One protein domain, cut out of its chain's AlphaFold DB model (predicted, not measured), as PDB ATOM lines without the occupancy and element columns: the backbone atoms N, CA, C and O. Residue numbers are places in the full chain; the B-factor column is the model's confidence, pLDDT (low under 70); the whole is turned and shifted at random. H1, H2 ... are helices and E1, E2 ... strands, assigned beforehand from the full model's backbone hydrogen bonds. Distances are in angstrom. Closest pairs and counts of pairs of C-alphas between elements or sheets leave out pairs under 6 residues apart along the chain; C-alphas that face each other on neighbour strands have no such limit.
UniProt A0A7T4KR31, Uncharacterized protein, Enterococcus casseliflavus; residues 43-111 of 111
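This is residues 43 to 111 of the 111 residues of an uncharacterized protein of Enterococcus casseliflavus (UniProt A0A7T4KR31). A three-stranded antiparallel sheet, E2-E1-E3, has H1 along one face and H2 standing up from the opposite face, with residues 105 to 111 sticking out. The printed part has 69 residues, mixed helices and strands, in chain order E1, E2, H1, E3, H2. It is compact, radius of gyration of the C-alphas 12.5 A, and elongated, spanning 37 by 21 by 21 A.

E1, residues 54 to 61, begins at C-alpha 54 (190.522, 129.927, 109.859) and measures 22.1 A. E2, residues 67 to 73, measures 19.3 A; H1, 74 to 84, 15.4 A; E3, 95 to 98, 10.1 A; H2, 99 to 109, 15.2 A, ending at C-alpha 109 (171.394, 125.899, 109.462).

Within hydrogen-bond range are N 58 and O 70, 3.1 A, in the hairpin E1 and E2, and N 55 and O 97, 2.9 A, between E1 and E3. E2, H1 and E3 form a split strand-helix-strand unit, E1 lying between its same-way strands, with a right-handed crossover. H1's height over the sheet is 9.3 A; H2 rises 59 degrees from it. In H1 and H2 every O i to N i+4 pair is within range.

The printed part has no cut and no long link. Residue 111 alone is under pLDDT 70.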
ATOM      1  N   ASP A  43     181.572 136.476 111.651       91.56
ATOM      2  CA  ASP A  43     182.046 136.073 112.972       91.56
ATOM      3  C   ASP A  43     181.347 136.865 114.097       91.56
ATOM      4  O   ASP A  43     180.600 137.809 113.842       91.56
ATOM      5  N   ASP A  44     181.598 136.518 115.365       91.62
ATOM      6  CA  ASP A  44     180.948 137.188 116.510       91.62
ATOM      7  C   ASP A  44     181.310 138.688 116.628       91.62
ATOM      8  O   ASP A  44     180.668 139.431 117.373       91.62
ATOM      9  N   ASN A  45     182.325 139.148 115.888       90.69
ATOM     10  CA  ASN A  45     182.752 140.541 115.804       90.69
ATOM     11  C   ASN A  45     182.217 141.252 114.542       90.69
ATOM     12  O   ASN A  45     182.651 142.370 114.250       90.69
ATOM     13  N   GLY A  46     181.301 140.629 113.793       89.50
ATOM     14  CA  GLY A  46     180.686 141.195 112.589       89.50
ATOM     15  C   GLY A  46     181.628 141.252 111.388       89.50
ATOM     16  O   GLY A  46     181.453 142.079 110.495       89.50
ATOM     17  N   THR A  47     182.688 140.438 111.372       91.94
ATOM     18  CA  THR A  47     183.574 140.366 110.209       91.94
ATOM     19  C   THR A  47     183.190 139.215 109.301       91.94
ATOM     20  O   THR A  47     183.029 138.084 109.755       91.94
ATOM     21  N   ILE A  48     183.091 139.509 108.005       92.38
ATOM     22  CA  ILE A  48     182.783 138.528 106.967       92.38
ATOM     23  C   ILE A  48     183.861 137.440 106.935       92.38
ATOM     24  O   ILE A  48     185.047 137.733 106.813       92.38
ATOM     25  N   VAL A  49     183.407 136.193 106.996       92.44
ATOM     26  CA  VAL A  49     184.205 134.975 106.898       92.44
ATOM     27  C   VAL A  49     184.226 134.500 105.449       92.44
ATOM     28  O   VAL A  49     183.187 134.358 104.795       92.44
ATOM     29  N   HIS A  50     185.422 134.208 104.956       92.62
ATOM     30  CA  HIS A  50     185.688 133.602 103.662       92.62
ATOM     31  C   HIS A  50     186.127 132.139 103.812       92.62
ATOM     32  O   HIS A  50     186.611 131.705 104.853       92.62
ATOM     33  N   GLU A  51     186.001 131.357 102.736       92.62
ATOM     34  CA  GLU A  51     186.362 129.930 102.732       92.62
ATOM     35  C   GLU A  51     187.840 129.677 103.074       92.62
ATOM     36  O   GLU A  51     188.173 128.655 103.675       92.62
ATOM     37  N   SER A  52     188.719 130.619 102.717       93.31
ATOM     38  CA  SER A  52     190.159 130.574 102.993       93.31
ATOM     39  C   SER A  52     190.533 130.870 104.442       93.31
ATOM     40  O   SER A  52     191.702 130.714 104.803       93.31
ATOM     41  N   ASP A  53     189.583 131.338 105.250       93.69
ATOM     42  CA  ASP A  53     189.861 131.783 106.607       93.69
ATOM     43  C   ASP A  53     189.954 130.601 107.571       93.69
ATOM     44  O   ASP A  53     189.538 129.477 107.287       93.69
ATOM     45  N   TRP A  54     190.515 130.867 108.746       94.81
ATOM     46  CA  TRP A  54     190.522 129.927 109.859       94.81
ATOM     47  C   TRP A  54     189.654 130.465 110.981       94.81
ATOM     48  O   TRP A  54     189.856 131.589 111.448       94.81
ATOM     49  N   MET A  55     188.724 129.631 111.437       95.50
ATOM     50  CA  MET A  55     187.788 129.964 112.498       95.50
ATOM     51  C   MET A  55     188.229 129.330 113.812       95.50
ATOM     52  O   MET A  55     188.451 128.120 113.912       95.50
ATOM     53  N   PHE A  56     188.318 130.169 114.835       95.94
ATOM     54  CA  PHE A  56     188.628 129.822 116.210       95.94
ATOM     55  C   PHE A  56     187.324 129.803 116.999       95.94
ATOM     56  O   PHE A  56     186.671 130.832 117.182       95.94
ATOM     57  N   ILE A  57     186.942 128.617 117.465       95.38
ATOM     58  CA  ILE A  57     185.701 128.398 118.204       95.38
ATOM     59  C   ILE A  57     186.051 127.874 119.585       95.38
ATOM     60  O   ILE A  57     186.697 126.837 119.708       95.38
ATOM     61  N   GLY A  58     185.596 128.542 120.635       95.44
ATOM     62  CA  GLY A  58     185.902 128.107 121.991       95.44
ATOM     63  C   GLY A  58     185.110 128.852 123.044       95.44
ATOM     64  O   GLY A  58     184.131 129.539 122.747       95.44
ATOM     65  N   TYR A  59     185.543 128.689 124.290       95.38
ATOM     66  CA  TYR A  59     184.988 129.391 125.435       95.38
ATOM     67  C   TYR A  59     186.071 130.187 126.153       95.38
ATOM     68  O   TYR A  59     187.226 129.759 126.242       95.38
ATOM     69  N   ARG A  60     185.671 131.336 126.690       94.00
ATOM     70  CA  ARG A  60     186.460 132.133 127.626       94.00
ATOM     71  C   ARG A  60     185.724 132.283 128.950       94.00
ATOM     72  O   ARG A  60     184.492 132.303 128.977       94.00
ATOM     73  N   GLU A  61     186.474 132.393 130.030       94.12
ATOM     74  CA  GLU A  61     185.967 132.710 131.356       94.12
ATOM     75  C   GLU A  61     185.940 134.230 131.549       94.12
ATOM     76  O   GLU A  61     186.913 134.941 131.306       94.12
ATOM     77  N   ASN A  62     184.786 134.746 131.958       90.19
ATOM     78  CA  ASN A  62     184.607 136.137 132.341       90.19
ATOM     79  C   ASN A  62     185.039 136.357 133.795       90.19
ATOM     80  O   ASN A  62     185.003 135.450 134.623       90.19
ATOM     81  N   SER A  63     185.306 137.612 134.154       86.75
ATOM     82  CA  SER A  63     185.664 138.016 135.525       86.75
ATOM     83  C   SER A  63     184.614 137.674 136.592       86.75
ATOM     84  O   SER A  63     184.929 137.604 137.778       86.75
ATOM     85  N   ASN A  64     183.364 137.445 136.187       88.88
ATOM     86  CA  ASN A  64     182.257 137.016 137.044       88.88
ATOM     87  C   ASN A  64     182.095 135.479 137.129       88.88
ATOM     88  O   ASN A  64     181.099 135.015 137.681       88.88
ATOM     89  N   GLY A  65     183.028 134.698 136.568       87.00
ATOM     90  CA  GLY A  65     183.002 133.229 136.543       87.00
ATOM     91  C   GLY A  65     182.027 132.624 135.526       87.00
ATOM     92  O   GLY A  65     181.787 131.417 135.535       87.00
ATOM     93  N   THR A  66     181.422 133.441 134.658       91.69
ATOM     94  CA  THR A  66     180.585 132.943 133.554       91.69
ATOM     95  C   THR A  66     181.432 132.571 132.343       91.69
ATOM     96  O   THR A  66     182.485 133.156 132.111       91.69
ATOM     97  N   MET A  67     180.956 131.619 131.541       93.31
ATOM     98  CA  MET A  67     181.610 131.242 130.289       93.31
ATOM     99  C   MET A  67     180.939 131.940 129.108       93.31
ATOM    100  O   MET A  67     179.721 131.859 128.951       93.31
ATOM    101  N   ALA A  68     181.734 132.584 128.258       93.00
ATOM    102  CA  ALA A  68     181.290 133.155 126.993       93.00
ATOM    103  C   ALA A  68     181.861 132.337 125.832       93.00
ATOM    104  O   ALA A  68     183.070 132.107 125.764       93.00
ATOM    105  N   LYS A  69     180.989 131.883 124.929       95.19
ATOM    106  CA  LYS A  69     181.411 131.281 123.661       95.19
ATOM    107  C   LYS A  69     181.938 132.387 122.744       95.19
ATOM    108  O   LYS A  69     181.397 133.486 122.768       95.19
ATOM    109  N   TYR A  70     182.948 132.068 121.946       94.00
ATOM    110  CA  TYR A  70     183.381 132.891 120.824       94.00
ATOM    111  C   TYR A  70     183.509 132.048 119.550       94.00
ATOM    112  O   TYR A  70     183.851 130.860 119.603       94.00
ATOM    113  N   VAL A  71     183.236 132.680 118.416       94.94
ATOM    114  CA  VAL A  71     183.464 132.214 117.050       94.94
ATOM    115  C   VAL A  71     184.120 133.371 116.310       94.94
ATOM    116  O   VAL A  71     183.448 134.329 115.947       94.94
ATOM    117  N   LEU A  72     185.438 133.311 116.139       95.69
ATOM    118  CA  LEU A  72     186.221 134.430 115.614       95.69
ATOM    119  C   LEU A  72     187.186 133.960 114.537       95.69
ATOM    120  O   LEU A  72     187.764 132.879 114.642       95.69
ATOM    121  N   GLN A  73     187.423 134.802 113.539       95.31
ATOM    122  CA  GLN A  73     188.572 134.630 112.648       95.31
ATOM    123  C   GLN A  73     189.894 134.921 113.380       95.31
ATOM    124  O   GLN A  73     189.905 135.536 114.450       95.31
ATOM    125  N   GLN A  74     191.024 134.549 112.773       92.38
ATOM    126  CA  GLN A  74     192.363 134.706 113.357       92.38
ATOM    127  C   GLN A  74     192.639 136.109 113.931       92.38
ATOM    128  O   GLN A  74     193.053 136.225 115.084       92.38
ATOM    129  N   ASP A  75     192.399 137.171 113.162       93.19
ATOM    130  CA  ASP A  75     192.727 138.535 113.594       93.19
ATOM    131  C   ASP A  75     191.866 138.994 114.777       93.19
ATOM    132  O   ASP A  75     192.354 139.665 115.688       93.19
ATOM    133  N   ASN A  76     190.589 138.613 114.797       94.31
ATOM    134  CA  ASN A  76     189.688 138.951 115.895       94.31
ATOM    135  C   ASN A  76     189.948 138.080 117.129       94.31
ATOM    136  O   ASN A  76     189.854 138.574 118.251       94.31
ATOM    137  N   PHE A  77     190.364 136.827 116.936       94.25
ATOM    138  CA  PHE A  77     190.842 135.978 118.020       94.25
ATOM    139  C   PHE A  77     192.061 136.600 118.708       94.25
ATOM    140  O   PHE A  77     192.060 136.721 119.928       94.25
ATOM    141  N   LEU A  78     193.064 137.058 117.949       94.31
ATOM    142  CA  LEU A  78     194.255 137.700 118.517       94.31
ATOM    143  C   LEU A  78     193.910 138.975 119.296       94.31
ATOM    144  O   LEU A  78     194.379 139.132 120.419       94.31
ATOM    145  N   LYS A  79     193.026 139.831 118.764       95.00
ATOM    146  CA  LYS A  79     192.534 141.015 119.496       95.00
ATOM    147  C   LYS A  79     191.854 140.639 120.812       95.00
ATOM    148  O   LYS A  79     192.065 141.298 121.821       95.00
ATOM    149  N   MET A  80     191.052 139.578 120.803       94.00
ATOM    150  CA  MET A  80     190.371 139.075 121.996       94.00
ATOM    151  C   MET A  80     191.378 138.518 123.018       94.00
ATOM    152  O   MET A  80     191.245 138.785 124.209       94.00
ATOM    153  N   VAL A  81     192.440 137.838 122.577       93.62
ATOM    154  CA  VAL A  81     193.538 137.429 123.471       93.62
ATOM    155  C   VAL A  81     194.266 138.641 124.059       93.62
ATOM    156  O   VAL A  81     194.564 138.637 125.252       93.62
ATOM    157  N   ASP A  82     194.523 139.678 123.262       95.06
ATOM    158  CA  ASP A  82     195.173 140.907 123.727       95.06
ATOM    159  C   ASP A  82     194.299 141.690 124.727       95.06
ATOM    160  O   ASP A  82     194.821 142.296 125.661       95.06
ATOM    161  N   GLU A  83     192.972 141.668 124.557       94.00
ATOM    162  CA  GLU A  83     192.015 142.373 125.420       94.00
ATOM    163  C   GLU A  83     191.763 141.648 126.752       94.00
ATOM    164  O   GLU A  83     191.750 142.285 127.808       94.00
ATOM    165  N   TYR A  84     191.555 140.329 126.716       92.00
ATOM    166  CA  TYR A  84     191.128 139.540 127.882       92.00
ATOM    167  C   TYR A  84     192.241 138.706 128.519       92.00
ATOM    168  O   TYR A  84     192.035 138.134 129.589       92.00
ATOM    169  N   GLY A  85     193.399 138.620 127.872       92.31
ATOM    170  CA  GLY A  85     194.510 137.779 128.294       92.31
ATOM    171  C   GLY A  85     194.317 136.299 127.927       92.31
ATOM    172  O   GLY A  85     193.193 135.779 127.925       92.31
ATOM    173  N   PRO A  86     195.408 135.571 127.624       92.44
ATOM    174  CA  PRO A  86     195.357 134.149 127.279       92.44
ATOM    175  C   PRO A  86     194.869 133.255 128.431       92.44
ATOM    176  O   PRO A  86     194.374 132.160 128.182       92.44
ATOM    177  N   GLU A  87     194.983 133.704 129.681       92.50
ATOM    178  CA  GLU A  87     194.500 133.005 130.874       92.50
ATOM    179  C   GLU A  87     192.976 132.895 130.937       92.50
ATOM    180  O   GLU A  87     192.460 131.981 131.577       92.50
ATOM    181  N   SER A  88     192.259 133.792 130.254       92.44
ATOM    182  CA  SER A  88     190.800 133.742 130.171       92.44
ATOM    183  C   SER A  88     190.311 132.621 129.250       92.44
ATOM    184  O   SER A  88     189.144 132.237 129.303       92.44
ATOM    185  N   LEU A  89     191.175 132.068 128.394       93.56
ATOM    186  CA  LEU A  89     190.790 131.089 127.383       93.56
ATOM    187  C   LEU A  89     190.733 129.673 127.955       93.56
ATOM    188  O   LEU A  89     191.705 129.143 128.493       93.56
ATOM    189  N   ILE A  90     189.622 128.982 127.709       93.44
ATOM    190  CA  ILE A  90     189.477 127.567 128.048       93.44
ATOM    191  C   ILE A  90     190.032 126.734 126.888       93.44
ATOM    192  O   ILE A  90     189.290 126.221 126.047       93.44
ATOM    193  N   ILE A  91     191.360 126.596 126.840       90.81
ATOM    194  CA  ILE A  91     192.100 125.956 125.733       90.81
ATOM    195  C   ILE A  91     191.601 124.539 125.412       90.81
ATOM    196  O   ILE A  91     191.572 124.148 124.249       90.81
ATOM    197  N   SER A  92     191.140 123.776 126.407       91.94
ATOM    198  CA  SER A  92     190.589 122.427 126.195       91.94
ATOM    199  C   SER A  92     189.324 122.398 125.328       91.94
ATOM    200  O   SER A  92     188.965 121.345 124.805       91.94
ATOM    201  N   THR A  93     188.648 123.539 125.177       92.06
ATOM    202  CA  THR A  93     187.445 123.692 124.349       92.06
ATOM    203  C   THR A  93     187.724 124.319 122.986       92.06
ATOM    204  O   THR A  93     186.821 124.334 122.150       92.06
ATOM    205  N   LEU A  94     188.945 124.815 122.754       93.62
ATOM    206  CA  LEU A  94     189.314 125.478 121.510       93.62
ATOM    207  C   LEU A  94     189.301 124.477 120.351       93.62
ATOM    208  O   LEU A  94     189.966 123.440 120.383       93.62
ATOM    209  N   ARG A  95     188.554 124.818 119.307       94.81
ATOM    210  CA  ARG A  95     188.503 124.115 118.032       94.81
ATOM    211  C   ARG A  95     188.903 125.070 116.925       94.81
ATOM    212  O   ARG A  95     188.431 126.203 116.878       94.81
ATOM    213  N   LEU A  96     189.751 124.571 116.038       94.44
ATOM    214  CA  LEU A  96     190.115 125.236 114.800       94.44
ATOM    215  C   LEU A  96     189.383 124.527 113.662       94.44
ATOM    216  O   LEU A  96     189.518 123.311 113.523       94.44
ATOM    217  N   VAL A  97     188.607 125.273 112.886       94.94
ATOM    218  CA  VAL A  97     187.913 124.768 111.693       94.94
ATOM    219  C   VAL A  97     188.206 125.690 110.517       94.94
ATOM    220  O   VAL A  97     188.505 126.871 110.722       94.94
ATOM    221  N   SER A  98     188.163 125.167 109.294       95.06
ATOM    222  CA  SER A  98     188.299 126.031 108.120       95.06
ATOM    223  C   SER A  98     187.044 126.887 107.939       95.06
ATOM    224  O   SER A  98     185.942 126.507 108.348       95.06
ATOM    225  N   GLY A  99     187.208 128.047 107.306       92.50
ATOM    226  CA  GLY A  99     186.104 128.909 106.909       92.50
ATOM    227  C   GLY A  99     185.134 128.167 105.995       92.50
ATOM    228  O   GLY A  99     183.930 128.257 106.193       92.50
ATOM    229  N   GLU A 100     185.641 127.342 105.074       93.81
ATOM    230  CA  GLU A 100     184.821 126.465 104.225       93.81
ATOM    231  C   GLU A 100     183.903 125.540 105.046       93.81
ATOM    232  O   GLU A 100     182.690 125.508 104.822       93.81
ATOM    233  N   GLU A 101     184.453 124.804 106.019       93.62
ATOM    234  CA  GLU A 101     183.674 123.889 106.864       93.62
ATOM    235  C   GLU A 101     182.624 124.641 107.685       93.62
ATOM    236  O   GLU A 101     181.473 124.205 107.788       93.62
ATOM    237  N   TRP A 102     183.011 125.787 108.245       94.06
ATOM    238  CA  TRP A 102     182.128 126.612 109.059       94.06
ATOM    239  C   TRP A 102     180.986 127.229 108.240       94.06
ATOM    240  O   TRP A 102     179.821 127.126 108.630       94.06
ATOM    241  N   LEU A 103     181.292 127.803 107.071       92.44
ATOM    242  CA  LEU A 103     180.304 128.388 106.160       92.44
ATOM    243  C   LEU A 103     179.322 127.334 105.653       92.44
ATOM    244  O   LEU A 103     178.120 127.594 105.596       92.44
ATOM    245  N   LYS A 104     179.799 126.127 105.334       92.81
ATOM    246  CA  LYS A 104     178.929 125.022 104.924       92.81
ATOM    247  C   LYS A 104     177.940 124.641 106.026       92.81
ATOM    248  O   LYS A 104     176.755 124.479 105.744       92.81
ATOM    249  N   GLN A 105     178.402 124.547 107.274       89.81
ATOM    250  CA  GLN A 105     177.522 124.282 108.413       89.81
ATOM    251  C   GLN A 105     176.467 125.389 108.573       89.81
ATOM    252  O   GLN A 105     175.287 125.095 108.751       89.81
ATOM    253  N   ARG A 106     176.868 126.660 108.470       88.94
ATOM    254  CA  ARG A 106     175.952 127.811 108.540       88.94
ATOM    255  C   ARG A 106     174.900 127.775 107.432       88.94
ATOM    256  O   ARG A 106     173.722 127.970 107.707       88.94
ATOM    257  N   GLN A 107     175.292 127.463 106.200       86.31
ATOM    258  CA  GLN A 107     174.352 127.328 105.082       86.31
ATOM    259  C   GLN A 107     173.319 126.221 105.309       86.31
ATOM    260  O   GLN A 107     172.181 126.369 104.878       86.31
ATOM    261  N   GLU A 108     173.689 125.121 105.966       86.25
ATOM    262  CA  GLU A 108     172.742 124.059 106.329       86.25
ATOM    263  C   GLU A 108     171.775 124.495 107.444       86.25
ATOM    264  O   GLU A 108     170.628 124.057 107.451       86.25
ATOM    265  N   GLU A 109     172.211 125.367 108.360       82.44
ATOM    266  CA  GLU A 109     171.394 125.899 109.462       82.44
ATOM    267  C   GLU A 109     170.371 126.958 109.005       82.44
ATOM    268  O   GLU A 109     169.307 127.069 109.613       82.44
ATOM    269  N   PHE A 110     170.674 127.716 107.943       71.94
ATOM    270  CA  PHE A 110     169.835 128.813 107.430       71.94
ATOM    271  C   PHE A 110     169.041 128.477 106.149       71.94
ATOM    272  O   PHE A 110     168.457 129.375 105.541       71.94
ATOM    273  N   LYS A 111     169.015 127.210 105.723       61.09
ATOM    274  CA  LYS A 111     168.279 126.737 104.537       61.09
ATOM    275  C   LYS A 111     166.889 126.207 104.875       61.09
ATOM    276  O   LYS A 111     165.975 126.442 104.051       61.09
TER     277      LYS A 111